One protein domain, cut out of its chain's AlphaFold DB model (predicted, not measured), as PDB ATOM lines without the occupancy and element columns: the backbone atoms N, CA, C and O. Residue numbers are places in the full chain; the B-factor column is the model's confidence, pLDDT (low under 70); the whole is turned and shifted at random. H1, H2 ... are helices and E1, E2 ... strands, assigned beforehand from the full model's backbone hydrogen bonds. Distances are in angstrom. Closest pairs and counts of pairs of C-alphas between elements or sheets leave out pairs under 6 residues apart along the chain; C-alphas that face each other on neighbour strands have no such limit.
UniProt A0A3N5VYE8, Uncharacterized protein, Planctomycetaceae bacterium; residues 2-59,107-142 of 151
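This is residues 2 to 59 and 107 to 142 of the 151 residues of an uncharacterized protein of Planctomycetaceae bacterium (UniProt A0A3N5VYE8). A small twisted sheet of four strands forms the core, with one helix over each of its two faces: H1 runs slantwise over one face and H2 along the strands over the other. A short extra strand, E4, lies near H1, and a tail of residues 137 to 142 follows H2. The printed part has 94 residues with two named helices and five named strands, in the order E1, E2, E3, H1, E4, E5, H2; the sheet runs E1, E3, E2, E5 and is mixed, and the class is mixed, helices and strands. The whole is compact, with a radius of gyration of the C-alphas of 13.3 A, and spans 45 by 33 by 20 A.

The edge strand E1, residues 6 to 8, is parallel to E3, residues 31 to 36, at 35 degrees; N 7 and O 32 are 2.9 A apart, within hydrogen-bond range. E2, residues 20 to 25, and E3 are a hairpin, antiparallel at 159 degrees, with N 23 and O 33 at 2.9 A. On the other side of E2 is the edge strand E5, residues 114 to 119, antiparallel to E2 at 153 degrees, with N 117 and O 22 at 2.8 A. The sheet is only just strongly twisted: its C-alphas lie up to 4.2 A off its best plane. H1, residues 39 to 53, is on the sheet at a height of 9.0 A, over E3 and E2, slantwise to the strands at 45 degrees to E3 on the local plane. Its closest C-alphas to E3 are those of Ala 42 and Val 35, 5.6 A apart. H2, residues 123 to 136, is on the opposite face at a height of 9.7 A, along the strands at 6 degrees to E2 on the local plane; it is only just over E3 and E2, with 3 of its C-alphas falling on each. H1 and H2 are apart. E4, residues 107 to 110, pairs with no named strand; its closest C-alpha to H1 is that of Gly 107, 7.1 A from that of Gly 47. In H1 and H2 every O i to N i+4 pair is within hydrogen-bond range.

E1 begins at C-alpha 6, (188.282, 172.803, 177.589). E2 is 16.0 A long, E3 16.5 A and E5 13.7 A. H1 is 20.5 A long and begins at C-alpha 39, (192.049, 168.767, 160.608). H2 is 20.1 A long and ends at C-alpha 136, (181.297, 163.885, 184.787).

The C-alphas farthest apart are those of Trp 16 and Pro 142, 46.0 A. Residues 60 to 106 are not printed; C-alphas 59 and 107 are 5.4 A apart across this cut, which falls in the link from H1 to E4. The link from E1 to E2, 11 residues, is long. The mean pLDDT of the printed part is 91.6; residues 2 to 4 and 137 to 142 are under 70.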
ATOM      1  N   ALA A   2     192.278 168.550 189.811       47.50
ATOM      2  CA  ALA A   2     191.634 169.718 189.212       47.50
ATOM      3  C   ALA A   2     190.939 169.311 187.902       47.50
ATOM      4  O   ALA A   2     191.414 168.402 187.230       47.50
ATOM      5  N   HIS A   3     189.810 169.956 187.594       57.81
ATOM      6  CA  HIS A   3     189.030 169.775 186.365       57.81
ATOM      7  C   HIS A   3     189.931 169.696 185.127       57.81
ATOM      8  O   HIS A   3     190.916 170.431 185.075       57.81
ATOM      9  N   ALA A   4     189.568 168.897 184.124       66.88
ATOM     10  CA  ALA A   4     190.127 169.028 182.783       66.88
ATOM     11  C   ALA A   4     189.316 170.089 182.016       66.88
ATOM     12  O   ALA A   4     188.252 169.775 181.474       66.88
ATOM     13  N   PRO A   5     189.708 171.378 182.028       87.94
ATOM     14  CA  PRO A   5     188.976 172.389 181.283       87.94
ATOM     15  C   PRO A   5     189.074 172.118 179.780       87.94
ATOM     16  O   PRO A   5     190.061 171.573 179.295       87.94
ATOM     17  N   LEU A   6     188.085 172.595 179.021       95.25
ATOM     18  CA  LEU A   6     188.282 172.803 177.589       95.25
ATOM     19  C   LEU A   6     189.294 173.938 177.395       95.25
ATOM     20  O   LEU A   6     189.016 175.089 177.747       95.25
ATOM     21  N   ILE A   7     190.448 173.617 176.822       97.25
ATOM     22  CA  ILE A   7     191.549 174.553 176.590       97.25
ATOM     23  C   ILE A   7     191.433 175.106 175.175       97.25
ATOM     24  O   ILE A   7     191.198 174.372 174.223       97.25
ATOM     25  N   VAL A   8     191.581 176.418 175.024       97.44
ATOM     26  CA  VAL A   8     191.500 177.101 173.728       97.44
ATOM     27  C   VAL A   8     192.921 177.391 173.257       97.44
ATOM     28  O   VAL A   8     193.578 178.238 173.856       97.44
ATOM     29  N   VAL A   9     193.392 176.694 172.218       97.81
ATOM     30  CA  VAL A   9     194.823 176.690 171.852       97.81
ATOM     31  C   VAL A   9     195.203 177.886 170.974       97.81
ATOM     32  O   VAL A   9     196.057 178.680 171.353       97.81
ATOM     33  N   ASN A  10     194.524 178.082 169.839       97.38
ATOM     34  CA  ASN A  10     194.788 179.171 168.888       97.38
ATOM     35  C   ASN A  10     193.575 180.117 168.746       97.38
ATOM     36  O   ASN A  10     192.914 180.169 167.708       97.38
ATOM     37  N   PRO A  11     193.235 180.903 169.785       97.00
ATOM     38  CA  PRO A  11     192.007 181.698 169.800       97.00
ATOM     39  C   PRO A  11     191.945 182.787 168.720       97.00
ATOM     40  O   PRO A  11     190.848 183.257 168.417       97.00
ATOM     41  N   PHE A  12     193.084 183.221 168.176       97.00
ATOM     42  CA  PHE A  12     193.150 184.277 167.162       97.00
ATOM     43  C   PHE A  12     192.769 183.771 165.766       97.00
ATOM     44  O   PHE A  12     192.129 184.498 165.009       97.00
ATOM     45  N   ASP A  13     193.024 182.496 165.474       96.88
ATOM     46  CA  ASP A  13     192.735 181.871 164.180       96.88
ATOM     47  C   ASP A  13     191.246 181.840 163.843       96.88
ATOM     48  O   ASP A  13     190.863 181.769 162.673       96.88
ATOM     49  N   ARG A  14     190.384 181.986 164.855       94.81
ATOM     50  CA  ARG A  14     188.931 182.108 164.690       94.81
ATOM     51  C   ARG A  14     188.511 183.215 163.719       94.81
ATOM     52  O   ARG A  14     187.383 183.177 163.229       94.81
ATOM     53  N   ASP A  15     189.358 184.227 163.525       96.38
ATOM     54  CA  ASP A  15     189.033 185.411 162.734       96.38
ATOM     55  C   ASP A  15     189.173 185.135 161.220       96.38
ATOM     56  O   ASP A  15     188.562 185.838 160.414       96.38
ATOM     57  N   TRP A  16     189.912 184.087 160.818       95.56
ATOM     58  CA  TRP A  16     190.120 183.716 159.407       95.56
ATOM     59  C   TRP A  16     189.926 182.224 159.083       95.56
ATOM     60  O   TRP A  16     189.751 181.882 157.912       95.56
ATOM     61  N   LYS A  17     189.906 181.323 160.073       96.25
ATOM     62  CA  LYS A  17     189.587 179.897 159.897       96.25
ATOM     63  C   LYS A  17     188.118 179.640 160.250       96.25
ATOM     64  O   LYS A  17     187.649 179.948 161.344       96.25
ATOM     65  N   ALA A  18     187.379 179.037 159.319       94.44
ATOM     66  CA  ALA A  18     185.958 178.731 159.512       94.44
ATOM     67  C   ALA A  18     185.712 177.436 160.306       94.44
ATOM     68  O   ALA A  18     184.683 177.307 160.972       94.44
ATOM     69  N   GLN A  19     186.634 176.479 160.209       97.88
ATOM     70  CA  GLN A  19     186.545 175.174 160.858       97.88
ATOM     71  C   GLN A  19     187.217 175.196 162.234       97.88
ATOM     72  O   GLN A  19     188.164 175.948 162.469       97.88
ATOM     73  N   ARG A  20     186.681 174.382 163.147       98.00
ATOM     74  CA  ARG A  20     187.225 174.161 164.487       98.00
ATOM     75  C   ARG A  20     186.921 172.752 164.968       98.00
ATOM     76  O   ARG A  20     185.888 172.193 164.606       98.00
ATOM     77  N   PHE A  21     187.761 172.224 165.836       98.69
ATOM     78  CA  PHE A  21     187.641 170.882 166.386       98.69
ATOM     79  C   PHE A  21     187.772 170.935 167.899       98.69
ATOM     80  O   PHE A  21     188.529 171.746 168.427       98.69
ATOM     81  N   VAL A  22     187.029 170.071 168.589       98.50
ATOM     82  CA  VAL A  22     187.404 169.658 169.942       98.50
ATOM     83  C   VAL A  22     188.093 168.315 169.812       98.50
ATOM     84  O   VAL A  22     187.451 167.329 169.442       98.50
ATOM     85  N   LEU A  23     189.391 168.307 170.078       98.38
ATOM     86  CA  LEU A  23     190.229 167.120 170.104       98.38
ATOM     87  C   LEU A  23     190.386 166.686 171.559       98.38
ATOM     88  O   LEU A  23     190.663 167.520 172.421       98.38
ATOM     89  N   SER A  24     190.161 165.404 171.828       97.25
ATOM     90  CA  SER A  24     190.437 164.817 173.140       97.25
ATOM     91  C   SER A  24     191.668 163.942 173.063       97.25
ATOM     92  O   SER A  24     191.822 163.226 172.075       97.25
ATOM     93  N   PHE A  25     192.485 163.986 174.108       96.25
ATOM     94  CA  PHE A  25     193.731 163.243 174.237       96.25
ATOM     95  C   PHE A  25     193.764 162.470 175.557       96.25
ATOM     96  O   PHE A  25     193.085 162.854 176.512       96.25
ATOM     97  N   GLY A  26     194.550 161.395 175.568       92.88
ATOM     98  CA  GLY A  26     194.716 160.448 176.664       92.88
ATOM     99  C   GLY A  26     193.729 159.281 176.625       92.88
ATOM    100  O   GLY A  26     192.630 159.374 176.075       92.88
ATOM    101  N   ALA A  27     194.107 158.168 177.264       87.69
ATOM    102  CA  ALA A  27     193.312 156.935 177.318       87.69
ATOM    103  C   ALA A  27     191.900 157.126 177.909       87.69
ATOM    104  O   ALA A  27     190.982 156.369 177.596       87.69
ATOM    105  N   TYR A  28     191.721 158.151 178.748       85.12
ATOM    106  CA  TYR A  28     190.439 158.503 179.363       85.12
ATOM    107  C   TYR A  28     189.874 159.839 178.868       85.12
ATOM    108  O   TYR A  28     188.926 160.343 179.469       85.12
ATOM    109  N   ALA A  29     190.418 160.391 177.776       83.50
ATOM    110  CA  ALA A  29     190.058 161.711 177.266       83.50
ATOM    111  C   ALA A  29     190.155 162.790 178.363       83.50
ATOM    112  O   ALA A  29     189.198 163.510 178.623       83.50
ATOM    113  N   ASP A  30     191.295 162.855 179.045       87.81
ATOM    114  CA  ASP A  30     191.563 163.755 180.169       87.81
ATOM    115  C   ASP A  30     192.065 165.138 179.733       87.81
ATOM    116  O   ASP A  30     192.043 166.072 180.531       87.81
ATOM    117  N   THR A  31     192.450 165.306 178.467       95.19
ATOM    118  CA  THR A  31     192.814 166.609 177.898       95.19
ATOM    119  C   THR A  31     191.903 166.952 176.722       95.19
ATOM    120  O   THR A  31     191.813 166.193 175.761       95.19
ATOM    121  N   HIS A  32     191.253 168.122 176.761       96.81
ATOM    122  CA  HIS A  32     190.354 168.593 175.701       96.81
ATOM    123  C   HIS A  32     190.827 169.923 175.115       96.81
ATOM    124  O   HIS A  32     190.839 170.945 175.806       96.81
ATOM    125  N   LEU A  33     191.143 169.933 173.822       98.12
ATOM    126  CA  LEU A  33     191.655 171.101 173.110       98.12
ATOM    127  C   LEU A  33     190.653 171.576 172.056       98.12
ATOM    128  O   LEU A  33     190.249 170.820 171.174       98.12
ATOM    129  N   LEU A  34     190.262 172.845 172.131       98.44
ATOM    130  CA  LEU A  34     189.536 173.558 171.088       98.44
ATOM    131  C   LEU A  34     190.536 174.263 170.169       98.44
ATOM    132  O   LEU A  34     191.221 175.197 170.597       98.44
ATOM    133  N   VAL A  35     190.557 173.847 168.905       98.56
ATOM    134  CA  VAL A  35     191.525 174.311 167.903       98.56
ATOM    135  C   VAL A  35     190.807 174.719 166.618       98.56
ATOM    136  O   VAL A  35     189.874 174.042 166.187       98.56
ATOM    137  N   TRP A  36     191.213 175.831 166.008       98.56
ATOM    138  CA  TRP A  36     190.751 176.276 164.688       98.56
ATOM    139  C   TRP A  36     191.745 175.867 163.607       98.56
ATOM    140  O   TRP A  36     192.948 175.922 163.821       98.56
ATOM    141  N   GLY A  37     191.251 175.490 162.434       97.88
ATOM    142  CA  GLY A  37     192.086 174.951 161.360       97.88
ATOM    143  C   GLY A  37     191.297 173.983 160.494       97.88
ATOM    144  O   GLY A  37     190.141 173.690 160.802       97.88
ATOM    145  N   ASP A  38     191.903 173.492 159.416       97.94
ATOM    146  CA  ASP A  38     191.511 172.171 158.915       97.94
ATOM    147  C   ASP A  38     192.035 171.089 159.878       97.94
ATOM    148  O   ASP A  38     192.693 171.402 160.868       97.94
ATOM    149  N   LEU A  39     191.684 169.821 159.657       97.38
ATOM    150  CA  LEU A  39     192.049 168.767 160.608       97.38
ATOM    151  C   LEU A  39     193.571 168.594 160.748       97.38
ATOM    152  O   LEU A  39     194.026 168.294 161.846       97.38
ATOM    153  N   GLY A  40     194.334 168.785 159.667       97.38
ATOM    154  CA  GLY A  40     195.792 168.665 159.692       97.38
ATOM    155  C   GLY A  40     196.405 169.785 160.523       97.38
ATOM    156  O   GLY A  40     197.024 169.514 161.544       97.38
ATOM    157  N   ASP A  41     196.107 171.037 160.166       97.56
ATOM    158  CA  ASP A  41     196.550 172.223 160.912       97.56
ATOM    159  C   ASP A  41     196.143 172.151 162.396       97.56
ATOM    160  O   ASP A  41     196.900 172.543 163.287       97.56
ATOM    161  N   ALA A  42     194.930 171.661 162.675       98.06
ATOM    162  CA  ALA A  42     194.415 171.544 164.033       98.06
ATOM    163  C   ALA A  42     195.149 170.471 164.850       98.06
ATOM    164  O   ALA A  42     195.354 170.673 166.047       98.06
ATOM    165  N   LEU A  43     195.538 169.351 164.231       97.69
ATOM    166  CA  LEU A  43     196.354 168.324 164.878       97.69
ATOM    167  C   LEU A  43     197.778 168.810 165.132       97.69
ATOM    168  O   LEU A  43     198.278 168.591 166.229       97.69
ATOM    169  N   GLU A  44     198.389 169.522 164.185       98.06
ATOM    170  CA  GLU A  44     199.723 170.109 164.371       98.06
ATOM    171  C   GLU A  44     199.734 171.122 165.520       98.06
ATOM    172  O   GLU A  44     200.521 171.013 166.459       98.06
ATOM    173  N   THR A  45     198.773 172.049 165.513       98.31
ATOM    174  CA  THR A  45     198.614 173.056 166.574       98.31
ATOM    175  C   THR A  45     198.349 172.410 167.939       98.31
ATOM    176  O   THR A  45     198.822 172.883 168.972       98.31
ATOM    177  N   ALA A  46     197.569 171.323 167.971       98.06
ATOM    178  CA  ALA A  46     197.358 170.554 169.191       98.06
ATOM    179  C   ALA A  46     198.641 169.845 169.645       98.06
ATOM    180  O   ALA A  46     198.950 169.882 170.831       98.06
ATOM    181  N   GLY A  47     199.387 169.236 168.721       97.81
ATOM    182  CA  GLY A  47     200.647 168.545 168.990       97.81
ATOM    183  C   GLY A  47     201.699 169.463 169.608       97.81
ATOM    184  O   GLY A  47     202.288 169.098 170.623       97.81
ATOM    185  N   GLU A  48     201.861 170.676 169.071       98.06
ATOM    186  CA  GLU A  48     202.749 171.707 169.632       98.06
ATOM    187  C   GLU A  48     202.355 172.049 171.074       98.06
ATOM    188  O   GLU A  48     203.177 171.994 171.992       98.06
ATOM    189  N   TRP A  49     201.065 172.307 171.309       97.81
ATOM    190  CA  TRP A  49     200.579 172.611 172.651       97.81
ATOM    191  C   TRP A  49     200.808 171.448 173.627       97.81
ATOM    192  O   TRP A  49     201.222 171.679 174.765       97.81
ATOM    193  N   LEU A  50     200.553 170.207 173.199       97.12
ATOM    194  CA  LEU A  50     200.761 169.006 174.012       97.12
ATOM    195  C   LEU A  50     202.239 168.811 174.352       97.12
ATOM    196  O   LEU A  50     202.545 168.542 175.511       97.12
ATOM    197  N   ALA A  51     203.152 169.003 173.401       96.62
ATOM    198  CA  ALA A  51     204.588 168.877 173.647       96.62
ATOM    199  C   ALA A  51     205.072 169.841 174.746       96.62
ATOM    200  O   ALA A  51     205.890 169.467 175.587       96.62
ATOM    201  N   GLU A  52     204.525 171.057 174.787       97.06
ATOM    202  CA  GLU A  52     204.903 172.071 175.775       97.06
ATOM    203  C   GLU A  52     204.189 171.926 177.129       97.06
ATOM    204  O   GLU A  52     204.773 172.228 178.173       97.06
ATOM    205  N   ASN A  53     202.921 171.502 177.132       96.06
ATOM    206  CA  ASN A  53     202.045 171.619 178.306       96.06
ATOM    207  C   ASN A  53     201.603 170.272 178.889       96.06
ATOM    208  O   ASN A  53     201.258 170.201 180.070       96.06
ATOM    209  N   ALA A  54     201.601 169.211 178.084       94.12
ATOM    210  CA  ALA A  54     201.154 167.879 178.473       94.12
ATOM    211  C   ALA A  54     201.984 166.786 177.765       94.12
ATOM    212  O   ALA A  54     201.430 165.972 177.021       94.12
ATOM    213  N   PRO A  55     203.312 166.735 178.005       89.50
ATOM    214  CA  PRO A  55     204.230 165.870 177.260       89.50
ATOM    215  C   PRO A  55     203.905 164.375 177.383       89.50
ATOM    216  O   PRO A  55     204.327 163.588 176.552       89.50
ATOM    217  N   GLY A  56     203.116 163.964 178.383       91.31
ATOM    218  CA  GLY A  56     202.643 162.581 178.513       91.31
ATOM    219  C   GLY A  56     201.653 162.128 177.430       91.31
ATOM    220  O   GLY A  56     201.354 160.943 177.371       91.31
ATOM    221  N   HIS A  57     201.137 163.035 176.595       93.50
ATOM    222  CA  HIS A  57     200.202 162.713 175.507       93.50
ATOM    223  C   HIS A  57     200.852 162.647 174.119       93.50
ATOM    224  O   HIS A  57     200.164 162.337 173.148       93.50
ATOM    225  N   ILE A  58     202.142 162.967 173.997       95.69
ATOM    226  CA  ILE A  58     202.850 162.976 172.716       95.69
ATOM    227  C   ILE A  58     204.253 162.401 172.886       95.69
ATOM    228  O   ILE A  58     205.005 162.792 173.774       95.69
ATOM    229  N   MET A  59     204.628 161.466 172.019       95.88
ATOM    230  CA  MET A  59     205.979 160.917 171.992       95.88
ATOM    231  C   MET A  59     206.879 161.799 171.132       95.88
ATOM    232  O   MET A  59     206.687 161.893 169.918       95.88
ATOM    233  N   GLY A 107     205.979 165.528 167.228       96.62
ATOM    234  CA  GLY A 107     206.086 164.146 167.692       96.62
ATOM    235  C   GLY A 107     204.986 163.227 167.167       96.62
ATOM    236  O   GLY A 107     204.316 163.508 166.176       96.62
ATOM    237  N   TYR A 108     204.795 162.100 167.843       97.19
ATOM    238  CA  TYR A 108     203.800 161.092 167.494       97.19
ATOM    239  C   TYR A 108     202.715 160.990 168.561       97.19
ATOM    240  O   TYR A 108     203.003 160.862 169.751       97.19
ATOM    241  N   LEU A 109     201.463 160.995 168.117       96.62
ATOM    242  CA  LEU A 109     200.299 160.704 168.944       96.62
ATOM    243  C   LEU A 109     199.941 159.228 168.792       96.62
ATOM    244  O   LEU A 109     199.808 158.731 167.672       96.62
ATOM    245  N   THR A 110     199.718 158.530 169.895       95.44
ATOM    246  CA  THR A 110     199.184 157.170 169.853       95.44
ATOM    247  C   THR A 110     197.754 157.205 169.304       95.44
ATOM    248  O   THR A 110     196.887 157.867 169.869       95.44
ATOM    249  N   SER A 111     197.463 156.495 168.211       93.75
ATOM    250  CA  SER A 111     196.202 156.643 167.458       93.75
ATOM    251  C   SER A 111     194.942 156.296 168.256       93.75
ATOM    252  O   SER A 111     193.859 156.772 167.929       93.75
ATOM    253  N   HIS A 112     195.063 155.481 169.307       93.38
ATOM    254  CA  HIS A 112     193.954 155.135 170.202       93.38
ATOM    255  C   HIS A 112     193.850 156.039 171.440       93.38
ATOM    256  O   HIS A 112     192.922 155.883 172.231       93.38
ATOM    257  N   GLU A 113     194.777 156.982 171.611       94.88
ATOM    258  CA  GLU A 113     194.795 157.944 172.716       94.88
ATOM    259  C   GLU A 113     194.359 159.341 172.278       94.88
ATOM    260  O   GLU A 113     194.507 160.298 173.035       94.88
ATOM    261  N   TRP A 114     193.811 159.494 171.073       96.88
ATOM    262  CA  TRP A 114     193.192 160.744 170.662       96.88
ATOM    263  C   TRP A 114     191.951 160.516 169.805       96.88
ATOM    264  O   TRP A 114     191.801 159.494 169.137       96.88
ATOM    265  N   LEU A 115     191.023 161.475 169.834       96.94
ATOM    266  CA  LEU A 115     189.820 161.431 169.006       96.94
ATOM    267  C   LEU A 115     189.233 162.819 168.739       96.94
ATOM    268  O   LEU A 115     189.278 163.724 169.577       96.94
ATOM    269  N   ILE A 116     188.581 162.968 167.583       97.88
ATOM    270  CA  ILE A 116     187.744 164.134 167.282       97.88
ATOM    271  C   ILE A 116     186.449 164.001 168.078       97.88
ATOM    272  O   ILE A 116     185.554 163.237 167.724       97.88
ATOM    273  N   THR A 117     186.335 164.764 169.158       97.50
ATOM    274  CA  THR A 117     185.154 164.734 170.031       97.50
ATOM    275  C   THR A 117     184.019 165.539 169.433       97.50
ATOM    276  O   THR A 117     182.870 165.107 169.433       97.50
ATOM    277  N   LEU A 118     184.345 166.704 168.873       98.25
ATOM    278  CA  LEU A 118     183.393 167.520 168.135       98.25
ATOM    279  C   LEU A 118     184.034 168.044 166.853       98.25
ATOM    280  O   LEU A 118     185.076 168.695 166.893       98.25
ATOM    281  N   ASN A 119     183.359 167.822 165.726       98.44
ATOM    282  CA  ASN A 119     183.727 168.383 164.431       98.44
ATOM    283  C   ASN A 119     182.872 169.624 164.141       98.44
ATOM    284  O   ASN A 119     181.645 169.539 164.076       98.44
ATOM    285  N   ASN A 120     183.528 170.776 163.998       98.19
ATOM    286  CA  ASN A 120     182.920 172.082 163.764       98.19
ATOM    287  C   ASN A 120     181.729 172.414 164.694       98.19
ATOM    288  O   ASN A 120     180.660 172.820 164.220       98.19
ATOM    289  N   PRO A 121     181.865 172.255 166.028       98.12
ATOM    290  CA  PRO A 121     180.746 172.432 166.944       98.12
ATOM    291  C   PRO A 121     180.238 173.866 166.963       98.12
ATOM    292  O   PRO A 121     181.011 174.816 167.066       98.12
ATOM    293  N   THR A 122     178.924 174.049 166.975       97.81
ATOM    294  CA  THR A 122     178.275 175.333 167.268       97.81
ATOM    295  C   THR A 122     178.568 175.805 168.698       97.81
ATOM    296  O   THR A 122     178.963 175.034 169.570       97.81
ATOM    297  N   ARG A 123     178.300 177.087 168.988       95.44
ATOM    298  CA  ARG A 123     178.402 177.620 170.361       95.44
ATOM    299  C   ARG A 123     177.501 176.883 171.357       95.44
ATOM    300  O   ARG A 123     177.854 176.793 172.526       95.44
ATOM    301  N   VAL A 124     176.342 176.393 170.911       97.88
ATOM    302  CA  VAL A 124     175.416 175.628 171.761       97.88
ATOM    303  C   VAL A 124     176.020 174.268 172.106       97.88
ATOM    304  O   VAL A 124     176.046 173.909 173.277       97.88
ATOM    305  N   GLN A 125     176.583 173.567 171.117       97.69
ATOM    306  CA  GLN A 125     177.270 172.290 171.337       97.69
ATOM    307  C   GLN A 125     178.491 172.444 172.249       97.69
ATOM    308  O   GLN A 125     178.645 171.658 173.173       97.69
ATOM    309  N   LEU A 126     179.306 173.490 172.061       96.56
ATOM    310  CA  LEU A 126     180.443 173.765 172.950       96.56
ATOM    311  C   LEU A 126     180.002 173.999 174.400       96.56
ATOM    312  O   LEU A 126     180.611 173.465 175.317       96.56
ATOM    313  N   LYS A 127     178.930 174.768 174.621       95.31
ATOM    314  CA  LYS A 127     178.395 174.995 175.973       95.31
ATOM    315  C   LYS A 127     177.879 173.711 176.616       95.31
ATOM    316  O   LYS A 127     178.125 173.506 177.797       95.31
ATOM    317  N   ALA A 128     177.169 172.881 175.850       95.56
ATOM    318  CA  ALA A 128     176.675 171.595 176.328       95.56
ATOM    319  C   ALA A 128     177.836 170.666 176.704       95.56
ATOM    320  O   ALA A 128     177.829 170.101 177.787       95.56
ATOM    321  N   PHE A 129     178.868 170.602 175.862       94.75
ATOM    322  CA  PHE A 129     180.071 169.820 176.131       94.75
ATOM    323  C   PHE A 129     180.802 170.294 177.394       94.75
ATOM    324  O   PHE A 129     181.120 169.490 178.257       94.75
ATOM    325  N   ILE A 130     180.998 171.606 177.563       93.44
ATOM    326  CA  ILE A 130     181.617 172.165 178.779       93.44
ATOM    327  C   ILE A 130     180.790 171.838 180.035       93.44
ATOM    328  O   ILE A 130     181.365 171.558 181.085       93.44
ATOM    329  N   ALA A 131     179.457 171.873 179.944       91.25
ATOM    330  CA  ALA A 131     178.587 171.487 181.053       91.25
ATOM    331  C   ALA A 131     178.718 169.992 181.379       91.25
ATOM    332  O   ALA A 131     178.867 169.643 182.545       91.25
ATOM    333  N   GLU A 132     178.757 169.128 180.362       90.88
ATOM    334  CA  GLU A 132     178.967 167.687 180.530       90.88
ATOM    335  C   GLU A 132     180.315 167.377 181.196       90.88
ATOM    336  O   GLU A 132     180.372 166.572 182.123       90.88
ATOM    337  N   LEU A 133     181.394 168.052 180.782       89.00
ATOM    338  CA  LEU A 133     182.699 167.919 181.436       89.00
ATOM    339  C   LEU A 133     182.626 168.292 182.919       89.00
ATOM    340  O   LEU A 133     183.197 167.603 183.758       89.00
ATOM    341  N   ALA A 134     181.890 169.350 183.265       86.12
ATOM    342  CA  ALA A 134     181.702 169.743 184.657       86.12
ATOM    343  C   ALA A 134     180.885 168.714 185.467       86.12
ATOM    344  O   ALA A 134     181.133 168.557 186.663       86.12
ATOM    345  N   GLU A 135     179.939 168.012 184.833       84.81
ATOM    346  CA  GLU A 135     179.080 166.999 185.462       84.81
ATOM    347  C   GLU A 135     179.771 165.646 185.655       84.81
ATOM    348  O   GLU A 135     179.621 165.049 186.720       84.81
ATOM    349  N   ARG A 136     180.565 165.167 184.683       76.56
ATOM    350  CA  ARG A 136     181.297 163.885 184.787       76.56
ATOM    351  C   ARG A 136     182.188 163.809 186.027       76.56
ATOM    352  O   ARG A 136     182.402 162.737 186.573       76.56
ATOM    353  N   HIS A 137     182.662 164.953 186.503       66.75
ATOM    354  CA  HIS A 137     183.484 165.050 187.704       66.75
ATOM    355  C   HIS A 137     182.694 165.047 189.024       66.75
ATOM    356  O   HIS A 137     183.305 164.961 190.087       66.75
ATOM    357  N   TYR A 138     181.361 165.154 188.996       56.16
ATOM    358  CA  TYR A 138     180.530 165.133 190.206       56.16
ATOM    359  C   TYR A 138     180.183 163.713 190.689       56.16
ATOM    360  O   TYR A 138     179.722 163.570 191.821       56.16
ATOM    361  N   ASP A 139     180.416 162.681 189.871       58.16
ATOM    362  CA  ASP A 139     179.995 161.294 190.144       58.16
ATOM    363  C   ASP A 139     181.130 160.381 190.668       58.16
ATOM    364  O   ASP A 139     180.900 159.212 190.963       58.16
ATOM    365  N   ASP A 140     182.338 160.913 190.903       54.94
ATOM    366  CA  ASP A 140     183.476 160.175 191.504       54.94
ATOM    367  C   ASP A 140     183.328 159.911 193.027       54.94
ATOM    368  O   ASP A 140     184.284 159.578 193.733       54.94
ATOM    369  N   GLY A 141     182.097 159.979 193.538       48.97
ATOM    370  CA  GLY A 141     181.693 159.440 194.832       48.97
ATOM    371  C   GLY A 141     181.896 160.363 196.045       48.97
ATOM    372  O   GLY A 141     182.689 161.306 196.032       48.97
ATOM    373  N   PRO A 142     181.153 160.107 197.142       48.44
ATOM    374  CA  PRO A 142     181.297 160.858 198.377       48.44
ATOM    375  C   PRO A 142     182.694 160.631 198.953       48.44
ATOM    376  O   PRO A 142     183.132 159.490 199.116       48.44
TER     377      PRO A 142